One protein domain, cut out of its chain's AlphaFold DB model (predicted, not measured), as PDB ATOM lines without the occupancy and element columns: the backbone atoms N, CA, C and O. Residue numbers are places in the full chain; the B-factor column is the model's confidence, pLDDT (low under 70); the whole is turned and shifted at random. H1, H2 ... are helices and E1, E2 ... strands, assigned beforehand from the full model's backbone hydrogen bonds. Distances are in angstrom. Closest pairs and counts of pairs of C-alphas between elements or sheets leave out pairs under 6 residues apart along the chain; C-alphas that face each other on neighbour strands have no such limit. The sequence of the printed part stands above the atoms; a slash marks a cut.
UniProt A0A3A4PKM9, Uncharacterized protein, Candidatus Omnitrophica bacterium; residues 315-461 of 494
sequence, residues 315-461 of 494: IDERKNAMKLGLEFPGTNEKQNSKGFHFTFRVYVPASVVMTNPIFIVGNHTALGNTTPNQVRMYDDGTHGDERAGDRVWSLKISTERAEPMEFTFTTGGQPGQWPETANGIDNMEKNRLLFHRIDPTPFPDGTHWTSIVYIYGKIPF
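This is residues 315 to 461 of the 494 residues of an uncharacterized protein of Candidatus Omnitrophica bacterium (UniProt A0A3A4PKM9). The domain has little regular structure: a small sandwich of the mixed sheet E1 E7 E2 E4 and the antiparallel sheet E3 E5 E6, with H1 across the first sheet's far face. The 147 printed residues hold H1 E1 E2 E3 E4 E5 H2 E6 E7, class mixed, 58 residues in named elements. It is compact, radius of gyration of the C-alphas 15.4 A, spanning 52 by 31 by 28 A.

H1, residues 315 to 324, touches E7, residues 447 to 455, closest at the C-alphas of Glu 317 and Val 453, 5.0 A. E2, residues 340 to 347, is parallel to E7, with N 343 and O 449 2.8 A apart, within hydrogen-bond range. H1 has 4 of 6 O i to N i+4 pairs within range.

H1 begins at C-alpha 315 (3.837, 3.310, 19.734); E7, 24.4 A long, ends at C-alpha 455 (-0.525, 5.492, 29.761).

The printed part has no cut. Residues 363 to 391 and 412 to 429 make long links. pLDDT is under 70 in 22 residues, among them 419 to 433.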
ATOM      1  N   ILE A 315       4.683   3.615  20.901       83.44
ATOM      2  CA  ILE A 315       3.837   3.310  19.734       83.44
ATOM      3  C   ILE A 315       2.352   3.394  20.106       83.44
ATOM      4  O   ILE A 315       1.564   3.977  19.356       83.44
ATOM      5  N   ASP A 316       1.963   2.836  21.250       83.12
ATOM      6  CA  ASP A 316       0.571   2.856  21.704       83.12
ATOM      7  C   ASP A 316       0.160   4.243  22.198       83.12
ATOM      8  O   ASP A 316      -0.912   4.732  21.843       83.12
ATOM      9  N   GLU A 317       1.042   4.920  22.928       86.81
ATOM     10  CA  GLU A 317       0.870   6.277  23.447       86.81
ATOM     11  C   GLU A 317       0.691   7.297  22.311       86.81
ATOM     12  O   GLU A 317      -0.155   8.191  22.381       86.81
ATOM     13  N   ARG A 318       1.437   7.142  21.207       83.06
ATOM     14  CA  ARG A 318       1.272   7.961  19.992       83.06
ATOM     15  C   ARG A 318      -0.051   7.670  19.285       83.06
ATOM     16  O   ARG A 318      -0.684   8.591  18.773       83.06
ATOM     17  N   LYS A 319      -0.495   6.407  19.267       86.06
ATOM     18  CA  LYS A 319      -1.804   6.024  18.708       86.06
ATOM     19  C   LYS A 319      -2.964   6.500  19.579       86.06
ATOM     20  O   LYS A 319      -4.046   6.722  19.041       86.06
ATOM     21  N   ASN A 320      -2.773   6.662  20.888       84.81
ATOM     22  CA  ASN A 320      -3.836   7.093  21.796       84.81
ATOM     23  C   ASN A 320      -4.371   8.479  21.447       84.81
ATOM     24  O   ASN A 320      -5.587   8.637  21.402       84.81
ATOM     25  N   ALA A 321      -3.503   9.434  21.094       83.06
ATOM     26  CA  ALA A 321      -3.948  10.749  20.627       83.06
ATOM     27  C   ALA A 321      -4.918  10.626  19.434       83.06
ATOM     28  O   ALA A 321      -6.011  11.184  19.464       83.06
ATOM     29  N   MET A 322      -4.581   9.801  18.431       86.62
ATOM     30  CA  MET A 322      -5.469   9.536  17.289       86.62
ATOM     31  C   MET A 322      -6.780   8.861  17.705       86.62
ATOM     32  O   MET A 322      -7.849   9.278  17.269       86.62
ATOM     33  N   LYS A 323      -6.707   7.813  18.537       88.56
ATOM     34  CA  LYS A 323      -7.883   7.042  18.985       88.56
ATOM     35  C   LYS A 323      -8.873   7.903  19.769       88.56
ATOM     36  O   LYS A 323     -10.076   7.688  19.665       88.56
ATOM     37  N   LEU A 324      -8.362   8.852  20.550       88.62
ATOM     38  CA  LEU A 324      -9.150   9.758  21.385       88.62
ATOM     39  C   LEU A 324      -9.558  11.040  20.632       88.62
ATOM     40  O   LEU A 324     -10.445  11.765  21.083       88.62
ATOM     41  N   GLY A 325      -8.984  11.293  19.452       90.69
ATOM     42  CA  GLY A 325      -9.244  12.493  18.657       90.69
ATOM     43  C   GLY A 325      -8.682  13.759  19.305       90.69
ATOM     44  O   GLY A 325      -9.375  14.774  19.331       90.69
ATOM     45  N   LEU A 326      -7.470  13.656  19.855       92.25
ATOM     46  CA  LEU A 326      -6.708  14.727  20.499       92.25
ATOM     47  C   LEU A 326      -5.627  15.283  19.561       92.25
ATOM     48  O   LEU A 326      -5.290  14.666  18.545       92.25
ATOM     49  N   GLU A 327      -5.053  16.431  19.916       90.94
ATOM     50  CA  GLU A 327      -3.949  17.071  19.206       90.94
ATOM     51  C   GLU A 327      -2.764  16.104  19.074       90.94
ATOM     52  O   GLU A 327      -2.374  15.391  20.011       90.94
ATOM     53  N   PHE A 328      -2.162  16.081  17.887       90.25
ATOM     54  CA  PHE A 328      -0.986  15.262  17.647       90.25
ATOM     55  C   PHE A 328       0.187  15.707  18.532       90.25
ATOM     56  O   PHE A 328       0.432  16.904  18.664       90.25
ATOM     57  N   PRO A 329       0.924  14.761  19.144       90.31
ATOM     58  CA  PRO A 329       2.113  15.100  19.909       90.31
ATOM     59  C   PRO A 329       3.196  15.688  19.003       90.31
ATOM     60  O   PRO A 329       3.364  15.245  17.865       90.31
ATOM     61  N   GLY A 330       3.964  16.639  19.526       89.38
ATOM     62  CA  GLY A 330       5.021  17.314  18.780       89.38
ATOM     63  C   GLY A 330       5.159  18.784  19.150       89.38
ATOM     64  O   GLY A 330       4.585  19.252  20.133       89.38
ATOM     65  N   THR A 331       5.955  19.499  18.362       89.62
ATOM     66  CA  THR A 331       6.141  20.944  18.471       89.62
ATOM     67  C   THR A 331       5.314  21.669  17.420       89.62
ATOM     68  O   THR A 331       5.309  21.299  16.249       89.62
ATOM     69  N   ASN A 332       4.644  22.732  17.845       86.44
ATOM     70  CA  ASN A 332       3.933  23.668  16.993       86.44
ATOM     71  C   ASN A 332       4.452  25.081  17.281       86.44
ATOM     72  O   ASN A 332       4.440  25.540  18.426       86.44
ATOM     73  N   GLU A 333       4.895  25.788  16.246       77.44
ATOM     74  CA  GLU A 333       5.244  27.205  16.356       77.44
ATOM     75  C   GLU A 333       3.965  28.043  16.312       77.44
ATOM     76  O   GLU A 333       3.174  27.945  15.369       77.44
ATOM     77  N   LYS A 334       3.745  28.890  17.322       72.19
ATOM     78  CA  LYS A 334       2.684  29.901  17.267       72.19
ATOM     79  C   LYS A 334       3.313  31.271  17.083       72.19
ATOM     80  O   LYS A 334       4.126  31.716  17.883       72.19
ATOM     81  N   GLN A 335       2.924  31.962  16.012       58.34
ATOM     82  CA  GLN A 335       3.375  33.332  15.787       58.34
ATOM     83  C   GLN A 335       2.936  34.216  16.967       58.34
ATOM     84  O   GLN A 335       1.758  34.229  17.328       58.34
ATOM     85  N   ASN A 336       3.882  34.977  17.529       66.31
ATOM     86  CA  ASN A 336       3.711  35.938  18.629       66.31
ATOM     87  C   ASN A 336       3.559  35.377  20.062       66.31
ATOM     88  O   ASN A 336       3.235  36.158  20.960       66.31
ATOM     89  N   SER A 337       3.814  34.090  20.328       70.69
ATOM     90  CA  SER A 337       4.057  33.620  21.706       70.69
ATOM     91  C   SER A 337       5.505  33.909  22.118       70.69
ATOM     92  O   SER A 337       6.426  33.753  21.322       70.69
ATOM     93  N   LYS A 338       5.706  34.359  23.361       81.88
ATOM     94  CA  LYS A 338       7.030  34.452  23.996       81.88
ATOM     95  C   LYS A 338       7.182  33.315  24.995       81.88
ATOM     96  O   LYS A 338       6.231  33.033  25.725       81.88
ATOM     97  N   GLY A 339       8.379  32.751  25.085       86.69
ATOM     98  CA  GLY A 339       8.675  31.625  25.956       86.69
ATOM     99  C   GLY A 339       8.211  30.293  25.373       86.69
ATOM    100  O   GLY A 339       7.741  30.192  24.239       86.69
ATOM    101  N   PHE A 340       8.350  29.253  26.179       91.25
ATOM    102  CA  PHE A 340       8.078  27.872  25.816       91.25
ATOM    103  C   PHE A 340       6.845  27.386  26.561       91.25
ATOM    104  O   PHE A 340       6.683  27.645  27.754       91.25
ATOM    105  N   HIS A 341       5.970  26.665  25.871       93.00
ATOM    106  CA  HIS A 341       4.752  26.122  26.460       93.00
ATOM    107  C   HIS A 341       4.757  24.605  26.333       93.00
ATOM    108  O   HIS A 341       4.860  24.089  25.225       93.00
ATOM    109  N   PHE A 342       4.588  23.896  27.445       95.06
ATOM    110  CA  PHE A 342       4.618  22.433  27.473       95.06
ATOM    111  C   PHE A 342       3.284  21.904  27.975       95.06
ATOM    112  O   PHE A 342       2.855  22.281  29.064       95.06
ATOM    113  N   THR A 343       2.643  21.041  27.191       96.56
ATOM    114  CA  THR A 343       1.411  20.337  27.564       96.56
ATOM    115  C   THR A 343       1.736  18.868  27.806       96.56
ATOM    116  O   THR A 343       2.091  18.143  26.876       96.56
ATOM    117  N   PHE A 344       1.620  18.435  29.056       97.00
ATOM    118  CA  PHE A 344       1.806  17.052  29.489       97.00
ATOM    119  C   PHE A 344       0.458  16.348  29.552       97.00
ATOM    120  O   PHE A 344      -0.497  16.936  30.055       97.00
ATOM    121  N   ARG A 345       0.388  15.102  29.073       96.25
ATOM    122  CA  ARG A 345      -0.853  14.321  28.962       96.25
ATOM    123  C   ARG A 345      -0.652  12.884  29.427       96.25
ATOM    124  O   ARG A 345       0.266  12.214  28.954       96.25
ATOM    125  N   VAL A 346      -1.538  12.387  30.286       93.75
ATOM    126  CA  VAL A 346      -1.561  10.983  30.718       93.75
ATOM    127  C   VAL A 346      -2.981  10.423  30.709       93.75
ATOM    128  O   VAL A 346      -3.885  10.935  31.360       93.75
ATOM    129  N   TYR A 347      -3.178   9.343  29.962       93.19
ATOM    130  CA  TYR A 347      -4.399   8.557  29.940       93.19
ATOM    131  C   TYR A 347      -4.422   7.567  31.103       93.19
ATOM    132  O   TYR A 347      -3.488   6.783  31.290       93.19
ATOM    133  N   VAL A 348      -5.525   7.552  31.848       89.12
ATOM    134  CA  VAL A 348      -5.750   6.613  32.950       89.12
ATOM    135  C   VAL A 348      -6.672   5.485  32.474       89.12
ATOM    136  O   VAL A 348      -7.866   5.729  32.273       89.12
ATOM    137  N   PRO A 349      -6.193   4.234  32.322       86.69
ATOM    138  CA  PRO A 349      -7.024   3.117  31.865       86.69
ATOM    139  C   PRO A 349      -8.255   2.890  32.741       86.69
ATOM    140  O   PRO A 349      -8.206   3.101  33.951       86.69
ATOM    141  N   ALA A 350      -9.362   2.425  32.153       87.06
ATOM    142  CA  ALA A 350     -10.614   2.155  32.878       87.06
ATOM    143  C   ALA A 350     -10.472   1.117  34.010       87.06
ATOM    144  O   ALA A 350     -11.252   1.138  34.956       87.06
ATOM    145  N   SER A 351      -9.467   0.240  33.927       81.06
ATOM    146  CA  SER A 351      -9.115  -0.727  34.973       81.06
ATOM    147  C   SER A 351      -8.559  -0.078  36.246       81.06
ATOM    148  O   SER A 351      -8.585  -0.700  37.304       81.06
ATOM    149  N   VAL A 352      -8.072   1.162  36.169       74.69
ATOM    150  CA  VAL A 352      -7.545   1.900  37.318       74.69
ATOM    151  C   VAL A 352      -8.696   2.621  38.017       74.69
ATOM    152  O   VAL A 352      -9.301   3.553  37.472       74.69
ATOM    153  N   VAL A 353      -9.003   2.180  39.240       73.94
ATOM    154  CA  VAL A 353      -9.987   2.827  40.115       73.94
ATOM    155  C   VAL A 353      -9.361   4.082  40.715       73.94
ATOM    156  O   VAL A 353      -8.419   4.014  41.500       73.94
ATOM    157  N   MET A 354      -9.905   5.237  40.347       69.62
ATOM    158  CA  MET A 354      -9.415   6.535  40.796       69.62
ATOM    159  C   MET A 354     -10.099   6.946  42.099       69.62
ATOM    160  O   MET A 354     -11.274   7.307  42.101       69.62
ATOM    161  N   THR A 355      -9.361   6.904  43.208       66.81
ATOM    162  CA  THR A 355      -9.794   7.454  44.509       66.81
ATOM    163  C   THR A 355      -9.167   8.815  44.816       66.81
ATOM    164  O   THR A 355      -9.634   9.518  45.704       66.81
ATOM    165  N   ASN A 356      -8.131   9.200  44.066       70.94
ATOM    166  CA  ASN A 356      -7.331  10.407  44.255       70.94
ATOM    167  C   ASN A 356      -7.048  11.081  42.899       70.94
ATOM    168  O   ASN A 356      -7.094  10.396  41.877       70.94
ATOM    169  N   PRO A 357      -6.745  12.394  42.857       81.88
ATOM    170  CA  PRO A 357      -6.352  13.071  41.619       81.88
ATOM    171  C   PRO A 357      -4.997  12.574  41.083       81.88
ATOM    172  O   PRO A 357      -4.178  12.047  41.841       81.88
ATOM    173  N   ILE A 358      -4.764  12.773  39.778       87.25
ATOM    174  CA  ILE A 358      -3.447  12.583  39.152       87.25
ATOM    175  C   ILE A 358      -2.560  13.795  39.441       87.25
ATOM    176  O   ILE A 358      -3.006  14.946  39.358       87.25
ATOM    177  N   PHE A 359      -1.291  13.530  39.727       89.62
ATOM    178  CA  PHE A 359      -0.245  14.532  39.848       89.62
ATOM    179  C   PHE A 359       0.881  14.259  38.853       89.62
ATOM    180  O   PHE A 359       1.094  13.123  38.430       89.62
ATOM    181  N   ILE A 360       1.623  15.310  38.529       90.50
ATOM    182  CA  ILE A 360       2.902  15.242  37.828       90.50
ATOM    183  C   ILE A 360       4.009  15.681  38.784       90.50
ATOM    184  O   ILE A 360       3.817  16.568  39.618       90.50
ATOM    185  N   VAL A 361       5.169  15.048  38.676       89.06
ATOM    186  CA  VAL A 361       6.373  15.417  39.422       89.06
ATOM    187  C   VAL A 361       7.570  15.380  38.491       89.06
ATOM    188  O   VAL A 361       7.681  14.473  37.670       89.06
ATOM    189  N   GLY A 362       8.459  16.361  38.603       89.19
ATOM    190  CA  GLY A 362       9.632  16.460  37.744       89.19
ATOM    191  C   GLY A 362      10.716  17.380  38.287       89.19
ATOM    192  O   GLY A 362      10.517  18.056  39.293       89.19
ATOM    193  N   ASN A 363      11.865  17.413  37.617       88.12
ATOM    194  CA  ASN A 363      13.028  18.226  38.004       88.12
ATOM    195  C   ASN A 363      12.793  19.748  37.879       88.12
ATOM    196  O   ASN A 363      13.515  20.537  38.477       88.12
ATOM    197  N   HIS A 364      11.778  20.174  37.128       90.94
ATOM    198  CA  HIS A 364      11.465  21.585  36.923       90.94
ATOM    199  C   HIS A 364      10.584  22.158  38.051       90.94
ATOM    200  O   HIS A 364       9.724  21.473  38.610       90.94
ATOM    201  N   THR A 365      10.729  23.453  38.358       91.19
ATOM    202  CA  THR A 365       9.970  24.139  39.429       91.19
ATOM    203  C   THR A 365       8.456  24.080  39.219       91.19
ATOM    204  O   THR A 365       7.713  23.781  40.150       91.19
ATOM    205  N   ALA A 366       7.995  24.268  37.978       92.69
ATOM    206  CA  ALA A 366       6.584  24.121  37.604       92.69
ATOM    207  C   ALA A 366       6.049  22.679  37.735       92.69
ATOM    208  O   ALA A 366       4.841  22.474  37.690       92.69
ATOM    209  N   LEU A 367       6.939  21.695  37.891       92.69
ATOM    210  CA  LEU A 367       6.629  20.279  38.100       92.69
ATOM    211  C   LEU A 367       6.946  19.830  39.539       92.69
ATOM    212  O   LEU A 367       7.065  18.639  39.809       92.69
ATOM    213  N   GLY A 368       7.101  20.773  40.475       89.38
ATOM    214  CA  GLY A 368       7.266  20.479  41.899       89.38
ATOM    215  C   GLY A 368       8.704  20.215  42.348       89.38
ATOM    216  O   GLY A 368       8.898  19.846  43.504       89.38
ATOM    217  N   ASN A 369       9.713  20.407  41.485       88.81
ATOM    218  CA  ASN A 369      11.136  20.270  41.828       88.81
ATOM    219  C   ASN A 369      11.429  18.964  42.591       88.81
ATOM    220  O   ASN A 369      11.919  18.979  43.720       88.81
ATOM    221  N   THR A 370      11.049  17.835  41.989       84.31
ATOM    222  CA  THR A 370      11.131  16.449  42.497       84.31
ATOM    223  C   THR A 370      10.260  16.124  43.714       84.31
ATOM    224  O   THR A 370      10.292  15.003  44.221       84.31
ATOM    225  N   THR A 371       9.423  17.066  44.157       85.00
ATOM    226  CA  THR A 371       8.520  16.865  45.293       85.00
ATOM    227  C   THR A 371       7.191  16.263  44.815       85.00
ATOM    228  O   THR A 371       6.450  16.925  44.082       85.00
ATOM    229  N   PRO A 372       6.851  15.016  45.197       83.56
ATOM    230  CA  PRO A 372       5.695  14.305  44.652       83.56
ATOM    231  C   PRO A 372       4.370  14.842  45.189       83.56
ATOM    232  O   PRO A 372       4.305  15.441  46.265       83.56
ATOM    233  N   ASN A 373       3.286  14.536  44.471       84.81
ATOM    234  CA  ASN A 373       1.908  14.790  44.909       84.81
ATOM    235  C   ASN A 373       1.612  16.270  45.233       84.81
ATOM    236  O   ASN A 373       0.784  16.568  46.092       84.81
ATOM    237  N   GLN A 374       2.299  17.205  44.564       89.00
ATOM    238  CA  GLN A 374       2.077  18.650  44.721       89.00
ATOM    239  C   GLN A 374       1.425  19.291  43.496       89.00
ATOM    240  O   GLN A 374       0.519  20.111  43.640       89.00
ATOM    241  N   VAL A 375       1.862  18.921  42.289       93.00
ATOM    242  CA  VAL A 375       1.374  19.540  41.051       93.00
ATOM    243  C   VAL A 375       0.273  18.680  40.448       93.00
ATOM    244  O   VAL A 375       0.522  17.606  39.906       93.00
ATOM    245  N   ARG A 376      -0.968  19.141  40.588       93.56
ATOM    246  CA  ARG A 376      -2.166  18.437  40.118       93.56
ATOM    247  C   ARG A 376      -2.331  18.551  38.598       93.56
ATOM    248  O   ARG A 376      -2.070  19.607  38.028       93.56
ATOM    249  N   MET A 377      -2.822  17.482  37.977       94.62
ATOM    250  CA  MET A 377      -3.297  17.454  36.588       94.62
ATOM    251  C   MET A 377      -4.836  17.482  36.530       94.62
ATOM    252  O   MET A 377      -5.502  17.253  37.548       94.62
ATOM    253  N   TYR A 378      -5.405  17.744  35.351       96.00
ATOM    254  CA  TYR A 378      -6.841  18.011  35.176       96.00
ATOM    255  C   TYR A 378      -7.438  17.273  33.969       96.00
ATOM    256  O   TYR A 378      -6.777  17.158  32.946       96.00
ATOM    257  N   ASP A 379      -8.676  16.795  34.108       95.31
ATOM    258  CA  ASP A 379      -9.508  16.128  33.079       95.31
ATOM    259  C   ASP A 379     -10.896  16.815  33.057       95.31
ATOM    260  O   ASP A 379     -11.946  16.210  33.282       95.31
ATOM    261  N   ASP A 380     -10.889  18.150  32.984       96.19
ATOM    262  CA  ASP A 380     -12.056  19.032  33.141       96.19
ATOM    263  C   ASP A 380     -12.179  20.113  32.045       96.19
ATOM    264  O   ASP A 380     -12.993  21.033  32.155       96.19
ATOM    265  N   GLY A 381     -11.395  20.002  30.972       95.88
ATOM    266  CA  GLY A 381     -11.307  20.960  29.870       95.88
ATOM    267  C   GLY A 381     -10.470  22.204  30.184       95.88
ATOM    268  O   GLY A 381     -10.555  23.202  29.463       95.88
ATOM    269  N   THR A 382      -9.697  22.194  31.275       96.06
ATOM    270  CA  THR A 382      -8.836  23.310  31.693       96.06
ATOM    271  C   THR A 382      -7.364  22.899  31.793       96.06
ATOM    272  O   THR A 382      -7.005  21.744  31.616       96.06
ATOM    273  N   HIS A 383      -6.463  23.860  32.039       96.00
ATOM    274  CA  HIS A 383      -5.022  23.600  32.221       96.00
ATOM    275  C   HIS A 383      -4.359  22.818  31.072       96.00
ATOM    276  O   HIS A 383      -3.383  22.110  31.289       96.00
ATOM    277  N   GLY A 384      -4.852  22.977  29.842       93.81
ATOM    278  CA  GLY A 384      -4.350  22.247  28.675       93.81
ATOM    279  C   GLY A 384      -5.047  20.916  28.414       93.81
ATOM    280  O   GLY A 384      -4.673  20.257  27.452       93.81
ATOM    281  N   ASP A 385      -6.044  20.545  29.219       96.94
ATOM    282  CA  ASP A 385      -6.954  19.459  28.884       96.94
ATOM    283  C   ASP A 385      -7.841  19.844  27.696       96.94
ATOM    284  O   ASP A 385      -8.460  20.910  27.657       96.94
ATOM    285  N   GLU A 386      -7.860  18.965  26.704       95.81
ATOM    286  CA  GLU A 386      -8.524  19.168  25.425       95.81
ATOM    287  C   GLU A 386      -9.986  18.709  25.467       95.81
ATOM    288  O   GLU A 386     -10.819  19.235  24.719       95.81
ATOM    289  N   ARG A 387     -10.317  17.735  26.329       95.56
ATOM    290  CA  ARG A 387     -11.666  17.183  26.440       95.56
ATOM    291  C   ARG A 387     -11.946  16.663  27.848       95.56
ATOM    292  O   ARG A 387     -11.564  15.557  28.198       95.56
ATOM    293  N   ALA A 388     -12.806  17.391  28.552       95.81
ATOM    294  CA  ALA A 388     -13.281  17.004  29.874       95.81
ATOM    295  C   ALA A 388     -13.896  15.589  29.913       95.81
ATOM    296  O   ALA A 388     -14.824  15.279  29.155       95.81
ATOM    297  N   GLY A 389     -13.452  14.784  30.876       93.00
ATOM    298  CA  GLY A 389     -14.006  13.476  31.212       93.00
ATOM    299  C   GLY A 389     -13.605  12.350  30.260       93.00
ATOM    300  O   GLY A 389     -14.271  11.308  30.246       93.00
ATOM    301  N   ASP A 390     -12.558  12.531  29.455       94.12
ATOM    302  CA  ASP A 390     -12.059  11.504  28.537       94.12
ATOM    303  C   ASP A 390     -10.971  10.607  29.161       94.12
ATOM    304  O   ASP A 390     -10.494   9.657  28.525       94.12
ATOM    305  N   ARG A 391     -10.665  10.839  30.447       92.25
ATOM    306  CA  ARG A 391      -9.637  10.163  31.248       92.25
ATOM    307  C   ARG A 391      -8.210  10.522  30.838       92.25
ATOM    308  O   ARG A 391      -7.286   9.817  31.263       92.25
ATOM    309  N   VAL A 392      -8.008  11.586  30.061       95.06
ATOM    310  CA  VAL A 392      -6.698  12.180  29.786       95.06
ATOM    311  C   VAL A 392      -6.479  13.362  30.712       95.06
ATOM    312  O   VAL A 392      -7.002  14.454  30.545       95.06
ATOM    313  N   TRP A 393      -5.632  13.140  31.706       95.25
ATOM    314  CA  TRP A 393      -5.249  14.174  32.647       95.25
ATOM    315  C   TRP A 393      -4.122  14.994  32.040       95.25
ATOM    316  O   TRP A 393      -3.114  14.439  31.591       95.25
ATOM    317  N   SER A 394      -4.286  16.312  32.050       97.44
ATOM    318  CA  SER A 394      -3.393  17.244  31.378       97.44
ATOM    319  C   SER A 394      -2.879  18.342  32.307       97.44
ATOM    320  O   SER A 394      -3.526  18.728  33.285       97.44
ATOM    321  N   LEU A 395      -1.680  18.835  32.004       97.69
ATOM    322  CA  LEU A 395      -1.124  20.049  32.592       97.69
ATOM    323  C   LEU A 395      -0.336  20.821  31.538       97.69
ATOM    324  O   LEU A 395       0.597  20.293  30.938       97.69
ATOM    325  N   LYS A 396      -0.661  22.101  31.385       96.88
ATOM    326  CA  LYS A 396       0.087  23.055  30.579       96.88
ATOM    327  C   LYS A 396       0.894  23.992  31.465       96.88
ATOM    328  O   LYS A 396       0.325  24.716  32.281       96.88
ATOM    329  N   ILE A 397       2.202  24.040  31.243       95.25
ATOM    330  CA  ILE A 397       3.117  24.993  31.882       95.25
ATOM    331  C   ILE A 397       3.708  25.944  30.840       95.25
ATOM    332  O   ILE A 397       3.692  25.661  29.640       95.25
ATOM    333  N   SER A 398       4.228  27.080  31.303       93.12
ATOM    334  CA  SER A 398       4.972  28.031  30.470       93.12
ATOM    335  C   SER A 398       6.291  28.386  31.147       93.12
ATOM    336  O   SER A 398       6.306  28.594  32.360       93.12
ATOM    337  N   THR A 399       7.376  28.454  30.384       90.50
ATOM    338  CA  THR A 399       8.722  28.767  30.881       90.50
ATOM    339  C   THR A 399       9.395  29.805  29.986       90.50
ATOM    340  O   THR A 399       9.079  29.930  28.805       90.50
ATOM    341  N   GLU A 400      10.337  30.570  30.536       88.50
ATOM    342  CA  GLU A 400      11.131  31.531  29.752       88.50
ATOM    343  C   GLU A 400      12.329  30.876  29.055       88.50
ATOM    344  O   GLU A 400      12.885  31.434  28.112       88.50
ATOM    345  N   ARG A 401      12.746  29.699  29.530       84.69
ATOM    346  CA  ARG A 401      13.913  28.964  29.039       84.69
ATOM    347  C   ARG A 401      13.523  27.554  28.624       84.69
ATOM    348  O   ARG A 401      12.706  26.910  29.285       84.69
ATOM    349  N   ALA A 402      14.141  27.093  27.545       82.69
ATOM    350  CA  ALA A 402      14.137  25.700  27.139       82.69
ATOM    351  C   ALA A 402      15.188  24.963  27.975       82.69
ATOM    352  O   ALA A 402      16.381  25.053  27.698       82.69
ATOM    353  N   GLU A 403      14.742  24.280  29.025       85.81
ATOM    354  CA  GLU A 403      15.594  23.467  29.897       85.81
ATOM    355  C   GLU A 403      15.141  22.002  29.815       85.81
ATOM    356  O   GLU A 403      13.930  21.761  29.757       85.81
ATOM    357  N   PRO A 404      16.062  21.020  29.797       87.06
ATOM    358  CA  PRO A 404      15.697  19.609  29.836       87.06
ATOM    359  C   PRO A 404      14.807  19.293  31.040       87.06
ATOM    360  O   PRO A 404      15.148  19.607  32.185       87.06
ATOM    361  N   MET A 405      13.667  18.653  30.783       88.75
ATOM    362  CA  MET A 405      12.732  18.261  31.834       88.75
ATOM    363  C   MET A 405      12.640  16.748  31.930       88.75
ATOM    364  O   MET A 405      12.489  16.049  30.928       88.75
ATOM    365  N   GLU A 406      12.656  16.267  33.162       87.50
ATOM    366  CA  GLU A 406      12.347  14.892  33.524       87.50
ATOM    367  C   GLU A 406      11.076  14.897  34.360       87.50
ATOM    368  O   GLU A 406      10.957  15.699  35.288       87.50
ATOM    369  N   PHE A 407      10.118  14.026  34.047       88.56
ATOM    370  CA  PHE A 407       8.839  13.984  34.752       88.56
ATOM    371  C   PHE A 407       8.202  12.596  34.796       88.56
ATOM    372  O   PHE A 407       8.419  11.762  33.926       88.56
ATOM    373  N   THR A 408       7.355  12.356  35.788       87.94
ATOM    374  CA  THR A 408       6.523  11.151  35.897       87.94
ATOM    375  C   THR A 408       5.183  11.485  36.551       87.94
ATOM    376  O   THR A 408       4.946  12.629  36.954       87.94
ATOM    377  N   PHE A 409       4.291  10.501  36.632       86.25
ATOM    378  CA  PHE A 409       2.916  10.671  37.099       86.25
ATOM    379  C   PHE A 409       2.668   9.889  38.386       86.25
ATOM    380  O   PHE A 409       3.093   8.742  38.517       86.25
ATOM    381  N   THR A 410       1.940  10.484  39.332       82.25
ATOM    382  CA  THR A 410       1.638   9.861  40.628       82.25
ATOM    383  C   THR A 410       0.164   9.982  40.998       82.25
ATOM    384  O   THR A 410      -0.556  10.854  40.506       82.25
ATOM    385  N   THR A 411      -0.291   9.105  41.900       75.81
ATOM    386  CA  THR A 411      -1.641   9.146  42.483       75.81
ATOM    387  C   THR A 411      -1.606   8.893  43.979       75.81
ATOM    388  O   THR A 411      -0.930   7.970  44.426       75.81
ATOM    389  N   GLY A 412      -2.415   9.631  44.739       62.78
ATOM    390  CA  GLY A 412      -2.880   9.187  46.058       62.78
ATOM    391  C   GLY A 412      -1.882   9.163  47.215       62.78
ATOM    392  O   GLY A 412      -2.114   8.421  48.165       62.78
ATOM    393  N   GLY A 413      -0.823   9.976  47.181       66.19
ATOM    394  CA  GLY A 413       0.041  10.207  48.347       66.19
ATOM    395  C   GLY A 413      -0.201  11.564  49.018       66.19
ATOM    396  O   GLY A 413      -0.770  12.477  48.416       66.19
ATOM    397  N   GLN A 414       0.248  11.701  50.270       74.50
ATOM    398  CA  GLN A 414       0.314  13.004  50.940       74.50
ATOM    399  C   GLN A 414       1.297  13.927  50.191       74.50
ATOM    400  O   GLN A 414       2.294  13.436  49.649       74.50
ATOM    401  N   PRO A 415       1.063  15.251  50.156       80.12
ATOM    402  CA  PRO A 415       1.988  16.189  49.528       80.12
ATOM    403  C   PRO A 415       3.419  16.025  50.055       80.12
ATOM    404  O   PRO A 415       3.652  16.027  51.262       80.12
ATOM    405  N   GLY A 416       4.381  15.874  49.143       76.50
ATOM    406  CA  GLY A 416       5.792  15.671  49.479       76.50
ATOM    407  C   GLY A 416       6.159  14.275  49.979       76.50
ATOM    408  O   GLY A 416       7.334  14.014  50.219       76.50
ATOM    409  N   GLN A 417       5.194  13.363  50.092       74.69
ATOM    410  CA  GLN A 417       5.443  11.975  50.454       74.69
ATOM    411  C   GLN A 417       5.162  11.068  49.269       74.69
ATOM    412  O   GLN A 417       4.045  10.965  48.763       74.69
ATOM    413  N   TRP A 418       6.203  10.380  48.843       70.75
ATOM    414  CA  TRP A 418       6.068   9.190  48.028       70.75
ATOM    415  C   TRP A 418       5.546   8.016  48.890       70.75
ATOM    416  O   TRP A 418       5.829   8.000  50.091       70.75
ATOM    417  N   PRO A 419       4.847   7.023  48.316       58.81
ATOM    418  CA  PRO A 419       4.447   5.812  49.042       58.81
ATOM    419  C   PRO A 419       5.655   5.070  49.661       58.81
ATOM    420  O   PRO A 419       6.771   5.121  49.132       58.81
ATOM    421  N   GLU A 420       5.477   4.447  50.832       51.91
ATOM    422  CA  GLU A 420       6.552   3.708  51.519       51.91
ATOM    423  C   GLU A 420       6.837   2.352  50.847       51.91
ATOM    424  O   GLU A 420       5.911   1.615  50.509       51.91
ATOM    425  N   THR A 421       8.122   1.992  50.696       50.88
ATOM    426  CA  THR A 421       8.541   0.678  50.175       50.88
ATOM    427  C   THR A 421       8.399  -0.430  51.219       50.88
ATOM    428  O   THR A 421       8.529  -0.202  52.421       50.88
ATOM    429  N   ALA A 422       8.223  -1.672  50.756       42.44
ATOM    430  CA  ALA A 422       8.026  -2.839  51.618       42.44
ATOM    431  C   ALA A 422       9.239  -3.210  52.507       42.44
ATOM    432  O   ALA A 422       9.043  -3.813  53.561       42.44
ATOM    433  N   ASN A 423      10.481  -2.867  52.124       47.72
ATOM    434  CA  ASN A 423      11.692  -3.242  52.880       47.72
ATOM    435  C   ASN A 423      12.207  -2.138  53.838       47.72
ATOM    436  O   ASN A 423      12.887  -2.432  54.825       47.72
ATOM    437  N   GLY A 424      11.864  -0.866  53.590       48.38
ATOM    438  CA  GLY A 424      12.258   0.289  54.403       48.38
ATOM    439  C   GLY A 424      13.765   0.605  54.460       48.38
ATOM    440  O   GLY A 424      14.165   1.336  55.371       48.38
ATOM    441  N   ILE A 425      14.586   0.057  53.548       44.28
ATOM    442  CA  ILE A 425      16.054   0.264  53.488       44.28
ATOM    443  C   ILE A 425      16.462   0.958  52.182       44.28
ATOM    444  O   ILE A 425      17.068   2.027  52.237       44.28
ATOM    445  N   ASP A 426      16.086   0.381  51.038       44.66
ATOM    446  CA  ASP A 426      16.364   0.921  49.704       44.66
ATOM    447  C   ASP A 426      15.060   1.396  49.048       44.66
ATOM    448  O   ASP A 426      13.986   0.804  49.212       44.66
ATOM    449  N   ASN A 427      15.143   2.498  48.305       53.59
ATOM    450  CA  ASN A 427      13.971   3.149  47.739       53.59
ATOM    451  C   ASN A 427      13.717   2.741  46.279       53.59
ATOM    452  O   ASN A 427      14.110   3.443  45.352       53.59
ATOM    453  N   MET A 428      13.086   1.580  46.085       50.88
ATOM    454  CA  MET A 428      13.004   0.892  44.785       50.88
ATOM    455  C   MET A 428      11.690   1.107  44.003       50.88
ATOM    456  O   MET A 428      11.432   0.391  43.038       50.88
ATOM    457  N   GLU A 429      10.813   2.036  44.401       56.59
ATOM    458  CA  GLU A 429       9.519   2.176  43.713       56.59
ATOM    459  C   GLU A 429       9.672   2.632  42.256       56.59
ATOM    460  O   GLU A 429      10.289   3.657  41.975       56.59
ATOM    461  N   LYS A 430       8.993   1.934  41.336       51.78
ATOM    462  CA  LYS A 430       8.942   2.253  39.898       51.78
ATOM    463  C   LYS A 430       8.655   3.735  39.616       51.78
ATOM    464  O   LYS A 430       9.308   4.333  38.766       51.78
ATOM    465  N   ASN A 431       7.734   4.349  40.363       50.38
ATOM    466  CA  ASN A 431       7.358   5.759  40.189       50.38
ATOM    467  C   ASN A 431       8.446   6.750  40.638       50.38
ATOM    468  O   ASN A 431       8.349   7.933  40.339       50.38
ATOM    469  N   ARG A 432       9.485   6.288  41.340       61.03
ATOM    470  CA  ARG A 432      10.680   7.073  41.684       61.03
ATOM    471  C   ARG A 432      11.849   6.810  40.737       61.03
ATOM    472  O   ARG A 432      12.810   7.569  40.745       61.03
ATOM    473  N   LEU A 433      11.772   5.742  39.947       61.41
ATOM    474  CA  LEU A 433      12.875   5.255  39.128       61.41
ATOM    475  C   LEU A 433      12.640   5.478  37.628       61.41
ATOM    476  O   LEU A 433      13.603   5.590  36.884       61.41
ATOM    477  N   LEU A 434      11.397   5.618  37.157       74.50
ATOM    478  CA  LEU A 434      11.104   5.880  35.744       74.50
ATOM    479  C   LEU A 434      10.443   7.246  35.534       74.50
ATOM    480  O   LEU A 434       9.341   7.512  36.012       74.50
ATOM    481  N   PHE A 435      11.118   8.099  34.774       78.81
ATOM    482  CA  PHE A 435      10.682   9.424  34.360       78.81
ATOM    483  C   PHE A 435      10.825   9.497  32.837       78.81
ATOM    484  O   PHE A 435      11.675   8.872  32.200       78.81
ATOM    485  N   HIS A 436       9.944  10.257  32.228       84.88
ATOM    486  CA  HIS A 436      10.031  10.638  30.838       84.88
ATOM    487  C   HIS A 436      10.944  11.853  30.728       84.88
ATOM    488  O   HIS A 436      10.881  12.742  31.576       84.88
ATOM    489  N   ARG A 437      11.771  11.900  29.682       84.94
ATOM    490  CA  ARG A 437      12.663  13.028  29.405       84.94
ATOM    491  C   ARG A 437      12.200  13.765  28.158       84.94
ATOM    492  O   ARG A 437      11.838  13.153  27.154       84.94
ATOM    493  N   ILE A 438      12.253  15.086  28.219       86.06
ATOM    494  CA  ILE A 438      12.188  15.966  27.060       86.06
ATOM    495  C   ILE A 438      13.421  16.862  27.078       86.06
ATOM    496  O   ILE A 438      13.707  17.517  28.079       86.06
ATOM    497  N   ASP A 439      14.138  16.895  25.961       84.62
ATOM    498  CA  ASP A 439      15.171  17.893  25.714       84.62
ATOM    499  C   ASP A 439      14.621  18.920  24.716       84.62
ATOM    500  O   ASP A 439      14.453  18.599  23.536       84.62
ATOM    501  N   PRO A 440      14.257  20.128  25.172       80.31
ATOM    502  CA  PRO A 440      13.713  21.161  24.307       80.31
ATOM    503  C   PRO A 440      14.792  21.895  23.500       80.31
ATOM    504  O   PRO A 440      14.496  22.931  22.918       80.31
ATOM    505  N   THR A 441      16.037  21.418  23.443       72.94
ATOM    506  CA  THR A 441      17.100  22.044  22.645       72.94
ATOM    507  C   THR A 441      17.108  21.469  21.217       72.94
ATOM    508  O   THR A 441      17.250  20.254  21.075       72.94
ATOM    509  N   PRO A 442      16.996  22.269  20.129       69.00
ATOM    510  CA  PRO A 442      16.941  23.729  20.033       69.00
ATOM    511  C   PRO A 442      15.546  24.218  19.587       69.00
ATOM    512  O   PRO A 442      15.360  24.649  18.448       69.00
ATOM    513  N   PHE A 443      14.536  24.129  20.450       84.25
ATOM    514  CA  PHE A 443      13.206  24.656  20.148       84.25
ATOM    515  C   PHE A 443      13.282  26.181  19.955       84.25
ATOM    516  O   PHE A 443      13.894  26.869  20.776       84.25
ATOM    517  N   PRO A 444      12.669  26.737  18.895       84.94
ATOM    518  CA  PRO A 444      12.541  28.182  18.734       84.94
ATOM    519  C   PRO A 444      11.721  28.819  19.863       84.94
ATOM    520  O   PRO A 444      10.830  28.182  20.434       84.94
ATOM    521  N   ASP A 445      11.980  30.094  20.161       84.69
ATOM    522  CA  ASP A 445      11.144  30.860  21.093       84.69
ATOM    523  C   ASP A 445       9.688  30.904  20.591       84.69
ATOM    524  O   ASP A 445       9.436  31.005  19.388       84.69
ATOM    525  N   GLY A 446       8.726  30.774  21.504       85.31
ATOM    526  CA  GLY A 446       7.307  30.637  21.165       85.31
ATOM    527  C   GLY A 446       6.848  29.206  20.851       85.31
ATOM    528  O   GLY A 446       5.681  29.009  20.494       85.31
ATOM    529  N   THR A 447       7.711  28.193  20.994       90.25
ATOM    530  CA  THR A 447       7.334  26.788  20.759       90.25
ATOM    531  C   THR A 447       6.267  26.308  21.747       90.25
ATOM    532  O   THR A 447       6.413  26.416  22.967       90.25
ATOM    533  N   HIS A 448       5.211  25.701  21.206       92.38
ATOM    534  CA  HIS A 448       4.259  24.888  21.950       92.38
ATOM    535  C   HIS A 448       4.595  23.418  21.738       92.38
ATOM    536  O   HIS A 448       4.444  22.903  20.635       92.38
ATOM    537  N   TRP A 449       5.038  22.742  22.787       93.56
ATOM    538  CA  TRP A 449       5.236  21.305  22.778       93.56
ATOM    539  C   TRP A 449       4.064  20.599  23.454       93.56
ATOM    540  O   TRP A 449       3.644  20.972  24.551       93.56
ATOM    541  N   THR A 450       3.575  19.542  22.817       94.00
ATOM    542  CA  THR A 450       2.522  18.678  23.344       94.00
ATOM    543  C   THR A 450       3.058  17.249  23.425       94.00
ATOM    544  O   THR A 450       3.505  16.684  22.424       94.00
ATOM    545  N   SER A 451       3.021  16.649  24.618       93.38
ATOM    546  CA  SER A 451       3.539  15.299  24.862       93.38
ATOM    547  C   SER A 451       2.738  14.231  24.126       93.38
ATOM    548  O   SER A 451       1.576  14.448  23.795       93.38
ATOM    549  N   ILE A 452       3.291  13.027  23.945       92.00
ATOM    550  CA  ILE A 452       2.456  11.836  23.684       92.00
ATOM    551  C   ILE A 452       1.424  11.658  24.810       92.00
ATOM    552  O   ILE A 452       1.595  12.205  25.900       92.00
ATOM    553  N   VAL A 453       0.355  10.905  24.553       93.69
ATOM    554  CA  VAL A 453      -0.614  10.560  25.599       93.69
ATOM    555  C   VAL A 453      -0.082   9.330  26.327       93.69
ATOM    556  O   VAL A 453      -0.343   8.198  25.911       93.69
ATOM    557  N   TYR A 454       0.714   9.562  27.374       91.69
ATOM    558  CA  TYR A 454       1.276   8.495  28.204       91.69
ATOM    559  C   TYR A 454       0.165   7.634  28.797       91.69
ATOM    560  O   TYR A 454      -0.943   8.118  29.007       91.69
ATOM    561  N   ILE A 455       0.436   6.364  29.083       88.06
ATOM    562  CA  ILE A 455      -0.525   5.492  29.761       88.06
ATOM    563  C   ILE A 455      -0.087   5.351  31.214       88.06
ATOM    564  O   ILE A 455       1.034   4.927  31.492       88.06
ATOM    565  N   TYR A 456      -0.968   5.706  32.149       83.75
ATOM    566  CA  TYR A 456      -0.663   5.616  33.572       83.75
ATOM    567  C   TYR A 456      -0.274   4.182  33.966       83.75
ATOM    568  O   TYR A 456      -1.000   3.232  33.674       83.75
ATOM    569  N   GLY A 457       0.874   4.044  34.638       75.81
ATOM    570  CA  GLY A 457       1.419   2.765  35.103       75.81
ATOM    571  C   GLY A 457       2.218   1.968  34.063       75.81
ATOM    572  O   GLY A 457       2.876   0.998  34.450       75.81
ATOM    573  N   LYS A 458       2.228   2.388  32.791       81.00
ATOM    574  CA  LYS A 458       2.858   1.667  31.677       81.00
ATOM    575  C   LYS A 458       4.213   2.261  31.289       81.00
ATOM    576  O   LYS A 458       4.397   3.478  31.322       81.00
ATOM    577  N   ILE A 459       5.158   1.412  30.887       82.62
ATOM    578  CA  ILE A 459       6.426   1.836  30.284       82.62
ATOM    579  C   ILE A 459       6.268   1.926  28.754       82.62
ATOM    580  O   ILE A 459       5.893   0.933  28.128       82.62
ATOM    581  N   PRO A 460       6.617   3.056  28.101       84.00
ATOM    582  CA  PRO A 460       6.412   3.231  26.654       84.00
ATOM    583  C   PRO A 460       7.122   2.196  25.764       84.00
ATOM    584  O   PRO A 460       6.744   1.979  24.614       84.00
ATOM    585  N   PHE A 461       8.175   1.564  26.272       87.88
ATOM    586  CA  PHE A 461       8.967   0.544  25.587       87.88
ATOM    587  C   PHE A 461       8.800  -0.845  26.227       87.88
ATOM    588  O   PHE A 461       9.740  -1.631  26.223       87.88
TER     589      PHE A 461